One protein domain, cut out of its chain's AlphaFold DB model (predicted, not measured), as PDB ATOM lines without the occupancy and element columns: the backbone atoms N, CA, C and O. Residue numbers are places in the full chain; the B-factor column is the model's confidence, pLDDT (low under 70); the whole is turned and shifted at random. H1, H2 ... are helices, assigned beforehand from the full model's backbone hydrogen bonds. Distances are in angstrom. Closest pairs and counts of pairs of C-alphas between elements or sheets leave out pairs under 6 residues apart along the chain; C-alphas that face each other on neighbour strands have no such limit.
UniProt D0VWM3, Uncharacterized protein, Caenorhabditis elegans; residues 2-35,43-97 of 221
ATOM      1  N   SER A   2     123.623 186.987  42.933       60.82
ATOM      2  CA  SER A   2     124.227 186.126  41.911       60.82
ATOM      3  C   SER A   2     124.001 184.667  42.299       60.82
ATOM      4  O   SER A   2     124.277 184.266  43.435       60.82
ATOM      5  N   LEU A   3     123.474 183.885  41.364       69.94
ATOM      6  CA  LEU A   3     123.405 182.434  41.474       69.94
ATOM      7  C   LEU A   3     124.810 181.870  41.670       69.94
ATOM      8  O   LEU A   3     125.755 182.338  41.034       69.94
ATOM      9  N   SER A   4     124.961 180.872  42.545       82.41
ATOM     10  CA  SER A   4     126.203 180.104  42.525       82.41
ATOM     11  C   SER A   4     126.306 179.394  41.165       82.41
ATOM     12  O   SER A   4     125.276 178.965  40.629       82.41
ATOM     13  N   PRO A   5     127.512 179.267  40.585       88.47
ATOM     14  CA  PRO A   5     127.685 178.592  39.300       88.47
ATOM     15  C   PRO A   5     127.084 177.181  39.289       88.47
ATOM     16  O   PRO A   5     126.395 176.816  38.339       88.47
ATOM     17  N   THR A   6     127.258 176.431  40.380       93.16
ATOM     18  CA  THR A   6     126.715 175.080  40.557       93.16
ATOM     19  C   THR A   6     125.188 175.060  40.514       93.16
ATOM     20  O   THR A   6     124.602 174.271  39.781       93.16
ATOM     21  N   ILE A   7     124.520 175.959  41.252       91.77
ATOM     22  CA  ILE A   7     123.054 176.023  41.236       91.77
ATOM     23  C   ILE A   7     122.553 176.427  39.859       91.77
ATOM     24  O   ILE A   7     121.587 175.847  39.379       91.77
ATOM     25  N   ASN A   8     123.225 177.358  39.186       90.08
ATOM     26  CA  ASN A   8     122.841 177.725  37.830       90.08
ATOM     27  C   ASN A   8     122.910 176.524  36.871       90.08
ATOM     28  O   ASN A   8     121.996 176.336  36.074       90.08
ATOM     29  N   LYS A   9     123.947 175.678  36.958       94.01
ATOM     30  CA  LYS A   9     124.037 174.443  36.156       94.01
ATOM     31  C   LYS A   9     122.890 173.481  36.461       94.01
ATOM     32  O   LYS A   9     122.217 173.034  35.540       94.01
ATOM     33  N   ILE A  10     122.632 173.216  37.742       95.71
ATOM     34  CA  ILE A  10     121.564 172.302  38.170       95.71
ATOM     35  C   ILE A  10     120.203 172.813  37.697       95.71
ATOM     36  O   ILE A  10     119.435 172.059  37.113       95.71
ATOM     37  N   MET A  11     119.922 174.104  37.872       93.32
ATOM     38  CA  MET A  11     118.657 174.688  37.430       93.32
ATOM     39  C   MET A  11     118.507 174.691  35.911       93.32
ATOM     40  O   MET A  11     117.403 174.489  35.421       93.32
ATOM     41  N   ASN A  12     119.595 174.871  35.160       93.63
ATOM     42  CA  ASN A  12     119.573 174.698  33.710       93.63
ATOM     43  C   ASN A  12     119.213 173.257  33.322       93.63
ATOM     44  O   ASN A  12     118.486 173.049  32.362       93.63
ATOM     45  N   ILE A  13     119.683 172.245  34.040       95.67
ATOM     46  CA  ILE A  13     119.283 170.864  33.736       95.67
ATOM     47  C   ILE A  13     117.807 170.663  34.098       95.67
ATOM     48  O   ILE A  13     117.026 170.228  33.261       95.67
ATOM     49  N   CYS A  14     117.400 171.052  35.309       94.83
ATOM     50  CA  CYS A  14     116.043 170.815  35.799       94.83
ATOM     51  C   CYS A  14     114.957 171.649  35.107       94.83
ATOM     52  O   CYS A  14     113.799 171.277  35.157       94.83
ATOM     53  N   LEU A  15     115.280 172.812  34.544       92.66
ATOM     54  CA  LEU A  15     114.311 173.701  33.895       92.66
ATOM     55  C   LEU A  15     114.713 173.957  32.440       92.66
ATOM     56  O   LEU A  15     114.611 175.085  31.954       92.66
ATOM     57  N   SER A  16     115.204 172.918  31.757       91.82
ATOM     58  CA  SER A  16     115.665 172.989  30.367       91.82
ATOM     59  C   SER A  16     114.640 173.625  29.439       91.82
ATOM     60  O   SER A  16     114.994 174.500  28.654       91.82
ATOM     61  N   ASP A  17     113.376 173.251  29.602       88.19
ATOM     62  CA  ASP A  17     112.268 173.677  28.742       88.19
ATOM     63  C   ASP A  17     111.945 175.169  28.897       88.19
ATOM     64  O   ASP A  17     111.287 175.773  28.054       88.19
ATOM     65  N   PHE A  18     112.435 175.782  29.977       88.53
ATOM     66  CA  PHE A  18     112.226 177.189  30.276       88.53
ATOM     67  C   PHE A  18     113.450 178.050  29.986       88.53
ATOM     68  O   PHE A  18     113.302 179.265  30.080       88.53
ATOM     69  N   LYS A  19     114.617 177.483  29.641       85.23
ATOM     70  CA  LYS A  19     115.899 178.212  29.498       85.23
ATOM     71  C   LYS A  19     115.794 179.484  28.666       85.23
ATOM     72  O   LYS A  19     116.274 180.531  29.089       85.23
ATOM     73  N   ASP A  20     115.119 179.378  27.529       86.21
ATOM     74  CA  ASP A  20     114.969 180.471  26.566       86.21
ATOM     75  C   ASP A  20     113.697 181.299  26.807       86.21
ATOM     76  O   ASP A  20     113.396 182.248  26.084       86.21
ATOM     77  N   SER A  21     112.929 180.957  27.843       87.84
ATOM     78  CA  SER A  21     111.734 181.690  28.240       87.84
ATOM     79  C   SER A  21     112.070 182.822  29.212       87.84
ATOM     80  O   SER A  21     112.952 182.712  30.068       87.84
ATOM     81  N   GLY A  22     111.256 183.880  29.193       88.57
ATOM     82  CA  GLY A  22     111.303 184.936  30.212       88.57
ATOM     83  C   GLY A  22     110.990 184.455  31.640       88.57
ATOM     84  O   GLY A  22     111.109 185.235  32.582       88.57
ATOM     85  N   TYR A  23     110.601 183.186  31.823       87.83
ATOM     86  CA  TYR A  23     110.234 182.611  33.117       87.83
ATOM     87  C   TYR A  23     111.394 181.936  33.851       87.83
ATOM     88  O   TYR A  23     111.300 181.790  35.070       87.83
ATOM     89  N   PHE A  24     112.498 181.585  33.177       89.26
ATOM     90  CA  PHE A  24     113.603 180.847  33.804       89.26
ATOM     91  C   PHE A  24     114.154 181.551  35.046       89.26
ATOM     92  O   PHE A  24     114.120 181.013  36.153       89.26
ATOM     93  N   TYR A  25     114.621 182.790  34.889       87.66
ATOM     94  CA  TYR A  25     115.193 183.554  35.996       87.66
ATOM     95  C   TYR A  25     114.192 183.803  37.134       87.66
ATOM     96  O   TYR A  25     114.562 183.565  38.288       87.66
ATOM     97  N   PRO A  26     112.930 184.204  36.867       88.98
ATOM     98  CA  PRO A  26     111.894 184.263  37.896       88.98
ATOM     99  C   PRO A  26     111.700 182.947  38.658       88.98
ATOM    100  O   PRO A  26     111.621 182.964  39.891       88.98
ATOM    101  N   MET A  27     111.665 181.808  37.958       89.03
ATOM    102  CA  MET A  27     111.514 180.496  38.590       89.03
ATOM    103  C   MET A  27     112.696 180.192  39.508       89.03
ATOM    104  O   MET A  27     112.515 179.919  40.699       89.03
ATOM    105  N   VAL A  28     113.913 180.334  38.989       88.71
ATOM    106  CA  VAL A  28     115.156 180.101  39.728       88.71
ATOM    107  C   VAL A  28     115.254 181.005  40.962       88.71
ATOM    108  O   VAL A  28     115.540 180.538  42.067       88.71
ATOM    109  N   GLN A  29     114.959 182.296  40.816       86.97
ATOM    110  CA  GLN A  29     114.973 183.241  41.930       86.97
ATOM    111  C   GLN A  29     113.921 182.888  42.991       86.97
ATOM    112  O   GLN A  29     114.189 183.007  44.191       86.97
ATOM    113  N   SER A  30     112.738 182.428  42.574       87.22
ATOM    114  CA  SER A  30     111.672 182.042  43.502       87.22
ATOM    115  C   SER A  30     112.063 180.834  44.362       87.22
ATOM    116  O   SER A  30     111.812 180.845  45.572       87.22
ATOM    117  N   ILE A  31     112.753 179.847  43.784       85.67
ATOM    118  CA  ILE A  31     113.236 178.649  44.484       85.67
ATOM    119  C   ILE A  31     114.257 179.028  45.560       85.67
ATOM    120  O   ILE A  31     114.150 178.568  46.698       85.67
ATOM    121  N   LEU A  32     115.200 179.911  45.224       81.37
ATOM    122  CA  LEU A  32     116.302 180.300  46.113       81.37
ATOM    123  C   LEU A  32     115.935 181.383  47.128       81.37
ATOM    124  O   LEU A  32     116.697 181.656  48.058       81.37
ATOM    125  N   SER A  33     114.776 182.021  46.966       77.68
ATOM    126  CA  SER A  33     114.286 182.994  47.936       77.68
ATOM    127  C   SER A  33     114.123 182.346  49.317       77.68
ATOM    128  O   SER A  33     113.546 181.263  49.463       77.68
ATOM    129  N   LYS A  34     114.596 183.017  50.371       67.71
ATOM    130  CA  LYS A  34     114.304 182.592  51.745       67.71
ATOM    131  C   LYS A  34     112.805 182.759  51.997       67.71
ATOM    132  O   LYS A  34     112.260 183.839  51.798       67.71
ATOM    133  N   THR A  35     112.128 181.697  52.424       61.78
ATOM    134  CA  THR A  35     110.749 181.796  52.921       61.78
ATOM    135  C   THR A  35     110.734 182.530  54.256       61.78
ATOM    136  O   THR A  35     111.443 182.125  55.179       61.78
ATOM    137  N   LEU A  43     102.692 181.588  44.383       86.43
ATOM    138  CA  LEU A  43     102.342 180.602  43.361       86.43
ATOM    139  C   LEU A  43     103.544 180.260  42.465       86.43
ATOM    140  O   LEU A  43     103.790 179.090  42.195       86.43
ATOM    141  N   MET A  44     104.347 181.264  42.089       88.24
ATOM    142  CA  MET A  44     105.581 181.063  41.321       88.24
ATOM    143  C   MET A  44     106.544 180.107  42.029       88.24
ATOM    144  O   MET A  44     107.092 179.212  41.394       88.24
ATOM    145  N   LYS A  45     106.721 180.242  43.347       87.57
ATOM    146  CA  LYS A  45     107.604 179.364  44.120       87.57
ATOM    147  C   LYS A  45     107.086 177.931  44.177       87.57
ATOM    148  O   LYS A  45     107.867 177.000  43.985       87.57
ATOM    149  N   ILE A  46     105.784 177.765  44.407       86.64
ATOM    150  CA  ILE A  46     105.123 176.452  44.436       86.64
ATOM    151  C   ILE A  46     105.298 175.754  43.083       86.64
ATOM    152  O   ILE A  46     105.762 174.617  43.029       86.64
ATOM    153  N   ILE A  47     104.986 176.460  41.992       89.04
ATOM    154  CA  ILE A  47     105.112 175.958  40.620       89.04
ATOM    155  C   ILE A  47     106.566 175.591  40.310       89.04
ATOM    156  O   ILE A  47     106.838 174.478  39.869       89.04
ATOM    157  N   SER A  48     107.511 176.487  40.600       89.71
ATOM    158  CA  SER A  48     108.933 176.272  40.303       89.71
ATOM    159  C   SER A  48     109.499 175.071  41.059       89.71
ATOM    160  O   SER A  48     110.233 174.261  40.491       89.71
ATOM    161  N   ARG A  49     109.123 174.906  42.335       88.46
ATOM    162  CA  ARG A  49     109.478 173.717  43.118       88.46
ATOM    163  C   ARG A  49     108.886 172.458  42.511       88.46
ATOM    164  O   ARG A  49     109.617 171.486  42.373       88.46
ATOM    165  N   LYS A  50     107.608 172.476  42.127       90.34
ATOM    166  CA  LYS A  50     106.955 171.316  41.514       90.34
ATOM    167  C   LYS A  50     107.668 170.889  40.231       90.34
ATOM    168  O   LYS A  50     108.073 169.736  40.155       90.34
ATOM    169  N   PHE A  51     107.918 171.815  39.303       91.79
ATOM    170  CA  PHE A  51     108.660 171.522  38.071       91.79
ATOM    171  C   PHE A  51     110.060 170.981  38.345       91.79
ATOM    172  O   PHE A  51     110.485 170.015  37.720       91.79
ATOM    173  N   THR A  52     110.771 171.565  39.310       92.90
ATOM    174  CA  THR A  52     112.114 171.094  39.661       92.90
ATOM    175  C   THR A  52     112.072 169.678  40.235       92.90
ATOM    176  O   THR A  52     112.870 168.841  39.833       92.90
ATOM    177  N   GLN A  53     111.143 169.384  41.151       92.08
ATOM    178  CA  GLN A  53     111.014 168.046  41.737       92.08
ATOM    179  C   GLN A  53     110.587 167.002  40.704       92.08
ATOM    180  O   GLN A  53     111.117 165.897  40.699       92.08
ATOM    181  N   GLU A  54     109.664 167.364  39.816       93.66
ATOM    182  CA  GLU A  54     109.250 166.511  38.707       93.66
ATOM    183  C   GLU A  54     110.434 166.223  37.782       93.66
ATOM    184  O   GLU A  54     110.717 165.063  37.506       93.66
ATOM    185  N   SER A  55     111.216 167.239  37.423       94.97
ATOM    186  CA  SER A  55     112.414 167.087  36.587       94.97
ATOM    187  C   SER A  55     113.470 166.193  37.238       94.97
ATOM    188  O   SER A  55     114.017 165.310  36.590       94.97
ATOM    189  N   LEU A  56     113.692 166.329  38.548       95.20
ATOM    190  CA  LEU A  56     114.602 165.463  39.310       95.20
ATOM    191  C   LEU A  56     114.141 164.000  39.409       95.20
ATOM    192  O   LEU A  56     114.917 163.162  39.867       95.20
ATOM    193  N   SER A  57     112.902 163.682  39.023       93.32
ATOM    194  CA  SER A  57     112.423 162.298  38.950       93.32
ATOM    195  C   SER A  57     112.777 161.607  37.626       93.32
ATOM    196  O   SER A  57     112.721 160.379  37.550       93.32
ATOM    197  N   TRP A  58     113.192 162.366  36.605       95.61
ATOM    198  CA  TRP A  58     113.625 161.811  35.323       95.61
ATOM    199  C   TRP A  58     115.029 161.202  35.447       95.61
ATOM    200  O   TRP A  58     115.930 161.881  35.946       95.61
ATOM    201  N   PRO A  59     115.262 159.960  34.977       96.34
ATOM    202  CA  PRO A  59     116.543 159.271  35.161       96.34
ATOM    203  C   PRO A  59     117.767 160.027  34.627       96.34
ATOM    204  O   PRO A  59     118.794 160.078  35.306       96.34
ATOM    205  N   ASP A  60     117.660 160.638  33.445       96.74
ATOM    206  CA  ASP A  60     118.779 161.355  32.822       96.74
ATOM    207  C   ASP A  60     119.125 162.631  33.598       96.74
ATOM    208  O   ASP A  60     120.276 162.833  33.989       96.74
ATOM    209  N   VAL A  61     118.105 163.423  33.950       96.86
ATOM    210  CA  VAL A  61     118.251 164.612  34.802       96.86
ATOM    211  C   VAL A  61     118.838 164.237  36.160       96.86
ATOM    212  O   VAL A  61     119.774 164.885  36.630       96.86
ATOM    213  N   PHE A  62     118.328 163.175  36.789       97.48
ATOM    214  CA  PHE A  62     118.835 162.686  38.067       97.48
ATOM    215  C   PHE A  62     120.332 162.376  37.978       97.48
ATOM    216  O   PHE A  62     121.101 162.842  38.817       97.48
ATOM    217  N   LYS A  63     120.755 161.634  36.948       98.02
ATOM    218  CA  LYS A  63     122.151 161.226  36.749       98.02
ATOM    219  C   LYS A  63     123.075 162.419  36.496       98.02
ATOM    220  O   LYS A  63     124.190 162.461  37.029       98.02
ATOM    221  N   GLU A  64     122.638 163.393  35.706       98.01
ATOM    222  CA  GLU A  64     123.403 164.619  35.466       98.01
ATOM    223  C   GLU A  64     123.563 165.444  36.748       98.01
ATOM    224  O   GLU A  64     124.675 165.844  37.105       98.01
ATOM    225  N   VAL A  65     122.474 165.645  37.495       97.83
ATOM    226  CA  VAL A  65     122.499 166.382  38.765       97.83
ATOM    227  C   VAL A  65     123.335 165.649  39.810       97.83
ATOM    228  O   VAL A  65     124.150 166.274  40.487       97.83
ATOM    229  N   GLU A  66     123.206 164.328  39.916       97.93
ATOM    230  CA  GLU A  66     124.061 163.493  40.756       97.93
ATOM    231  C   GLU A  66     125.544 163.700  40.421       97.93
ATOM    232  O   GLU A  66     126.364 163.908  41.320       97.93
ATOM    233  N   THR A  67     125.891 163.687  39.133       98.19
ATOM    234  CA  THR A  67     127.268 163.899  38.673       98.19
ATOM    235  C   THR A  67     127.785 165.269  39.107       98.19
ATOM    236  O   THR A  67     128.911 165.372  39.597       98.19
ATOM    237  N   ILE A  68     126.967 166.319  39.010       97.95
ATOM    238  CA  ILE A  68     127.331 167.649  39.511       97.95
ATOM    239  C   ILE A  68     127.537 167.618  41.028       97.95
ATOM    240  O   ILE A  68     128.568 168.080  41.508       97.95
ATOM    241  N   LEU A  69     126.606 167.040  41.792       97.33
ATOM    242  CA  LEU A  69     126.666 167.004  43.259       97.33
ATOM    243  C   LEU A  69     127.862 166.216  43.806       97.33
ATOM    244  O   LEU A  69     128.344 166.511  44.898       97.33
ATOM    245  N   ARG A  70     128.356 165.223  43.064       96.59
ATOM    246  CA  ARG A  70     129.567 164.474  43.428       96.59
ATOM    247  C   ARG A  70     130.846 165.287  43.217       96.59
ATOM    248  O   ARG A  70     131.820 165.075  43.938       96.59
ATOM    249  N   ASN A  71     130.843 166.219  42.265       96.59
ATOM    250  CA  ASN A  71     132.040 166.939  41.833       96.59
ATOM    251  C   ASN A  71     132.110 168.382  42.354       96.59
ATOM    252  O   ASN A  71     133.201 168.891  42.618       96.59
ATOM    253  N   GLU A  72     130.974 169.034  42.577       95.68
ATOM    254  CA  GLU A  72     130.889 170.466  42.871       95.68
ATOM    255  C   GLU A  72     130.332 170.738  44.272       95.68
ATOM    256  O   GLU A  72     129.519 169.986  44.810       95.68
ATOM    257  N   TYR A  73     130.781 171.843  44.872       94.86
ATOM    258  CA  TYR A  73     130.276 172.302  46.162       94.86
ATOM    259  C   TYR A  73     129.053 173.214  45.998       94.86
ATOM    260  O   TYR A  73     128.914 173.962  45.024       94.86
ATOM    261  N   LEU A  74     128.187 173.173  47.002       93.15
ATOM    262  CA  LEU A  74     127.000 173.986  47.201       93.15
ATOM    263  C   LEU A  74     127.078 174.691  48.551       93.15
ATOM    264  O   LEU A  74     127.712 174.219  49.496       93.15
ATOM    265  N   LYS A  75     126.375 175.816  48.672       90.58
ATOM    266  CA  LYS A  75     126.141 176.405  49.990       90.58
ATOM    267  C   LYS A  75     125.165 175.516  50.753       90.58
ATOM    268  O   LYS A  75     124.239 174.964  50.166       90.58
ATOM    269  N   ILE A  76     125.320 175.453  52.075       90.02
ATOM    270  CA  ILE A  76     124.445 174.650  52.944       90.02
ATOM    271  C   ILE A  76     122.969 175.026  52.744       90.02
ATOM    272  O   ILE A  76     122.118 174.149  52.654       90.02
ATOM    273  N   SER A  77     122.671 176.320  52.590       85.96
ATOM    274  CA  SER A  77     121.313 176.814  52.325       85.96
ATOM    275  C   SER A  77     120.683 176.268  51.044       85.96
ATOM    276  O   SER A  77     119.459 176.212  50.946       85.96
ATOM    277  N   ASP A  78     121.505 175.898  50.064       89.01
ATOM    278  CA  ASP A  78     121.049 175.489  48.738       89.01
ATOM    279  C   ASP A  78     120.727 173.984  48.698       89.01
ATOM    280  O   ASP A  78     119.987 173.536  47.826       89.01
ATOM    281  N   LEU A  79     121.204 173.207  49.683       92.39
ATOM    282  CA  LEU A  79     120.900 171.776  49.840       92.39
ATOM    283  C   LEU A  79     119.395 171.504  49.946       92.39
ATOM    284  O   LEU A  79     118.925 170.439  49.547       92.39
ATOM    285  N   ARG A  80     118.626 172.491  50.422       89.40
ATOM    286  CA  ARG A  80     117.168 172.415  50.540       89.40
ATOM    287  C   ARG A  80     116.468 172.150  49.205       89.40
ATOM    288  O   ARG A  80     115.353 171.638  49.196       89.40
ATOM    289  N   LEU A  81     117.121 172.444  48.077       89.73
ATOM    290  CA  LEU A  81     116.627 172.100  46.742       89.73
ATOM    291  C   LEU A  81     116.282 170.606  46.606       89.73
ATOM    292  O   LEU A  81     115.359 170.246  45.877       89.73
ATOM    293  N   PHE A  82     116.984 169.752  47.353       92.97
ATOM    294  CA  PHE A  82     116.858 168.299  47.301       92.97
ATOM    295  C   PHE A  82     116.050 167.720  48.472       92.97
ATOM    296  O   PHE A  82     116.074 166.511  48.676       92.97
ATOM    297  N   GLU A  83     115.318 168.535  49.247       90.23
ATOM    298  CA  GLU A  83     114.619 168.069  50.463       90.23
ATOM    299  C   GLU A  83     113.625 166.916  50.214       90.23
ATOM    300  O   GLU A  83     113.464 166.052  51.073       90.23
ATOM    301  N   ASN A  84     113.034 166.850  49.015       88.44
ATOM    302  CA  ASN A  84     112.114 165.781  48.607       88.44
ATOM    303  C   ASN A  84     112.781 164.665  47.781       88.44
ATOM    304  O   ASN A  84     112.092 163.758  47.324       88.44
ATOM    305  N   ASN A  85     114.105 164.699  47.603       92.71
ATOM    306  CA  ASN A  85     114.860 163.662  46.902       92.71
ATOM    307  C   ASN A  85     115.993 163.130  47.805       92.71
ATOM    308  O   ASN A  85     117.120 163.635  47.762       92.71
ATOM    309  N   PRO A  86     115.707 162.118  48.651       93.92
ATOM    310  CA  PRO A  86     116.627 161.694  49.703       93.92
ATOM    311  C   PRO A  86     117.993 161.218  49.210       93.92
ATOM    312  O   PRO A  86     118.992 161.405  49.900       93.92
ATOM    313  N   GLN A  87     118.052 160.627  48.014       95.07
ATOM    314  CA  GLN A  87     119.306 160.141  47.438       95.07
ATOM    315  C   GLN A  87     120.206 161.299  46.999       95.07
ATOM    316  O   GLN A  87     121.371 161.349  47.390       95.07
ATOM    317  N   LEU A  88     119.665 162.280  46.269       96.55
ATOM    318  CA  LEU A  88     120.434 163.469  45.888       96.55
ATOM    319  C   LEU A  88     120.854 164.277  47.117       96.55
ATOM    320  O   LEU A  88     121.995 164.734  47.190       96.55
ATOM    321  N   LEU A  89     119.980 164.400  48.122       95.95
ATOM    322  CA  LEU A  89     120.325 165.088  49.362       95.95
ATOM    323  C   LEU A  89     121.409 164.341  50.157       95.95
ATOM    324  O   LEU A  89     122.327 164.986  50.656       95.95
ATOM    325  N   LYS A  90     121.374 163.001  50.219       95.22
ATOM    326  CA  LYS A  90     122.453 162.176  50.800       95.22
ATOM    327  C   LYS A  90     123.800 162.492  50.136       95.22
ATOM    328  O   LYS A  90     124.770 162.793  50.833       95.22
ATOM    329  N   ILE A  91     123.846 162.503  48.803       96.19
ATOM    330  CA  ILE A  91     125.056 162.824  48.024       96.19
ATOM    331  C   ILE A  91     125.528 164.253  48.316       96.19
ATOM    332  O   ILE A  91     126.707 164.479  48.594       96.19
ATOM    333  N   ALA A  92     124.602 165.211  48.313       95.93
ATOM    334  CA  ALA A  92     124.917 166.607  48.558       95.93
ATOM    335  C   ALA A  92     125.426 166.841  49.993       95.93
ATOM    336  O   ALA A  92     126.380 167.596  50.179       95.93
ATOM    337  N   ILE A  93     124.862 166.159  50.997       95.55
ATOM    338  CA  ILE A  93     125.367 166.181  52.378       95.55
ATOM    339  C   ILE A  93     126.787 165.619  52.426       95.55
ATOM    340  O   ILE A  93     127.660 166.279  52.983       95.55
ATOM    341  N   ASN A  94     127.039 164.455  51.809       93.78
ATOM    342  CA  ASN A  94     128.365 163.828  51.806       93.78
ATOM    343  C   ASN A  94     129.454 164.766  51.270       93.78
ATOM    344  O   ASN A  94     130.567 164.810  51.783       93.78
ATOM    345  N   ARG A  95     129.128 165.508  50.204       94.77
ATOM    346  CA  ARG A  95     130.074 166.412  49.548       94.77
ATOM    347  C   ARG A  95     130.293 167.701  50.335       94.77
ATOM    348  O   ARG A  95     131.416 168.186  50.380       94.77
ATOM    349  N   ASN A  96     129.232 168.277  50.904       94.45
ATOM    350  CA  ASN A  96     129.236 169.666  51.376       94.45
ATOM    351  C   ASN A  96     129.321 169.827  52.893       94.45
ATOM    352  O   ASN A  96     129.691 170.903  53.363       94.45
ATOM    353  N   ILE A  97     128.960 168.800  53.662       94.13
ATOM    354  CA  ILE A  97     128.971 168.862  55.121       94.13
ATOM    355  C   ILE A  97     130.249 168.189  55.624       94.13
ATOM    356  O   ILE A  97     130.380 166.970  55.510       94.13
TER     357      ILE A  97
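AT A GLANCE: This is residues 2 to 35 and 43 to 97 of the 221 residues of an uncharacterized protein of Caenorhabditis elegans (UniProt D0VWM3). What shape? H1, H4, H6 and H5 make a square bundle, loosely closed between H5 and H1; H2 lies across that loose side, close to both, and H3 crosses H2 and touches H1 with residues 51 to 55 alone. What size? It is compact and all helix: 89 residues with six named helices, H1 to H6 in order, radius of gyration of the C-alphas 12.0 A, spans 34 by 28 by 22 A.

HOW THE PARTS SIT: What touches? H1, residues 5 to 14, touches H4, residues 59 to 71, at a shallow tilt of 9 degrees; C-alphas 10 and 65 are closest, 6.0 A. H2, residues 24 to 32, touches residues 44 to 49 alone of H3, residues 43 to 55; C-alphas 30 and 45 are closest, 4.9 A. Backbones? Every O i to N i+4 pair is within hydrogen-bond range but in H5, residues 76 to 82, with 0 of 3 against 3 of 4 O i to N i+3 pairs.

IN THESE COORDINATES: First anchor? C-alpha 5 is at (127.685, 178.592, 39.300). Last? H6, residues 86 to 96, ends at (129.236, 169.666, 51.376).

THE WHOLE: Any cut? Residues 36 to 42 are not printed; C-alphas 35 and 43 are 12.8 A apart. Low confidence? Residues 2 to 3 and 34 to 35 are under pLDDT 70.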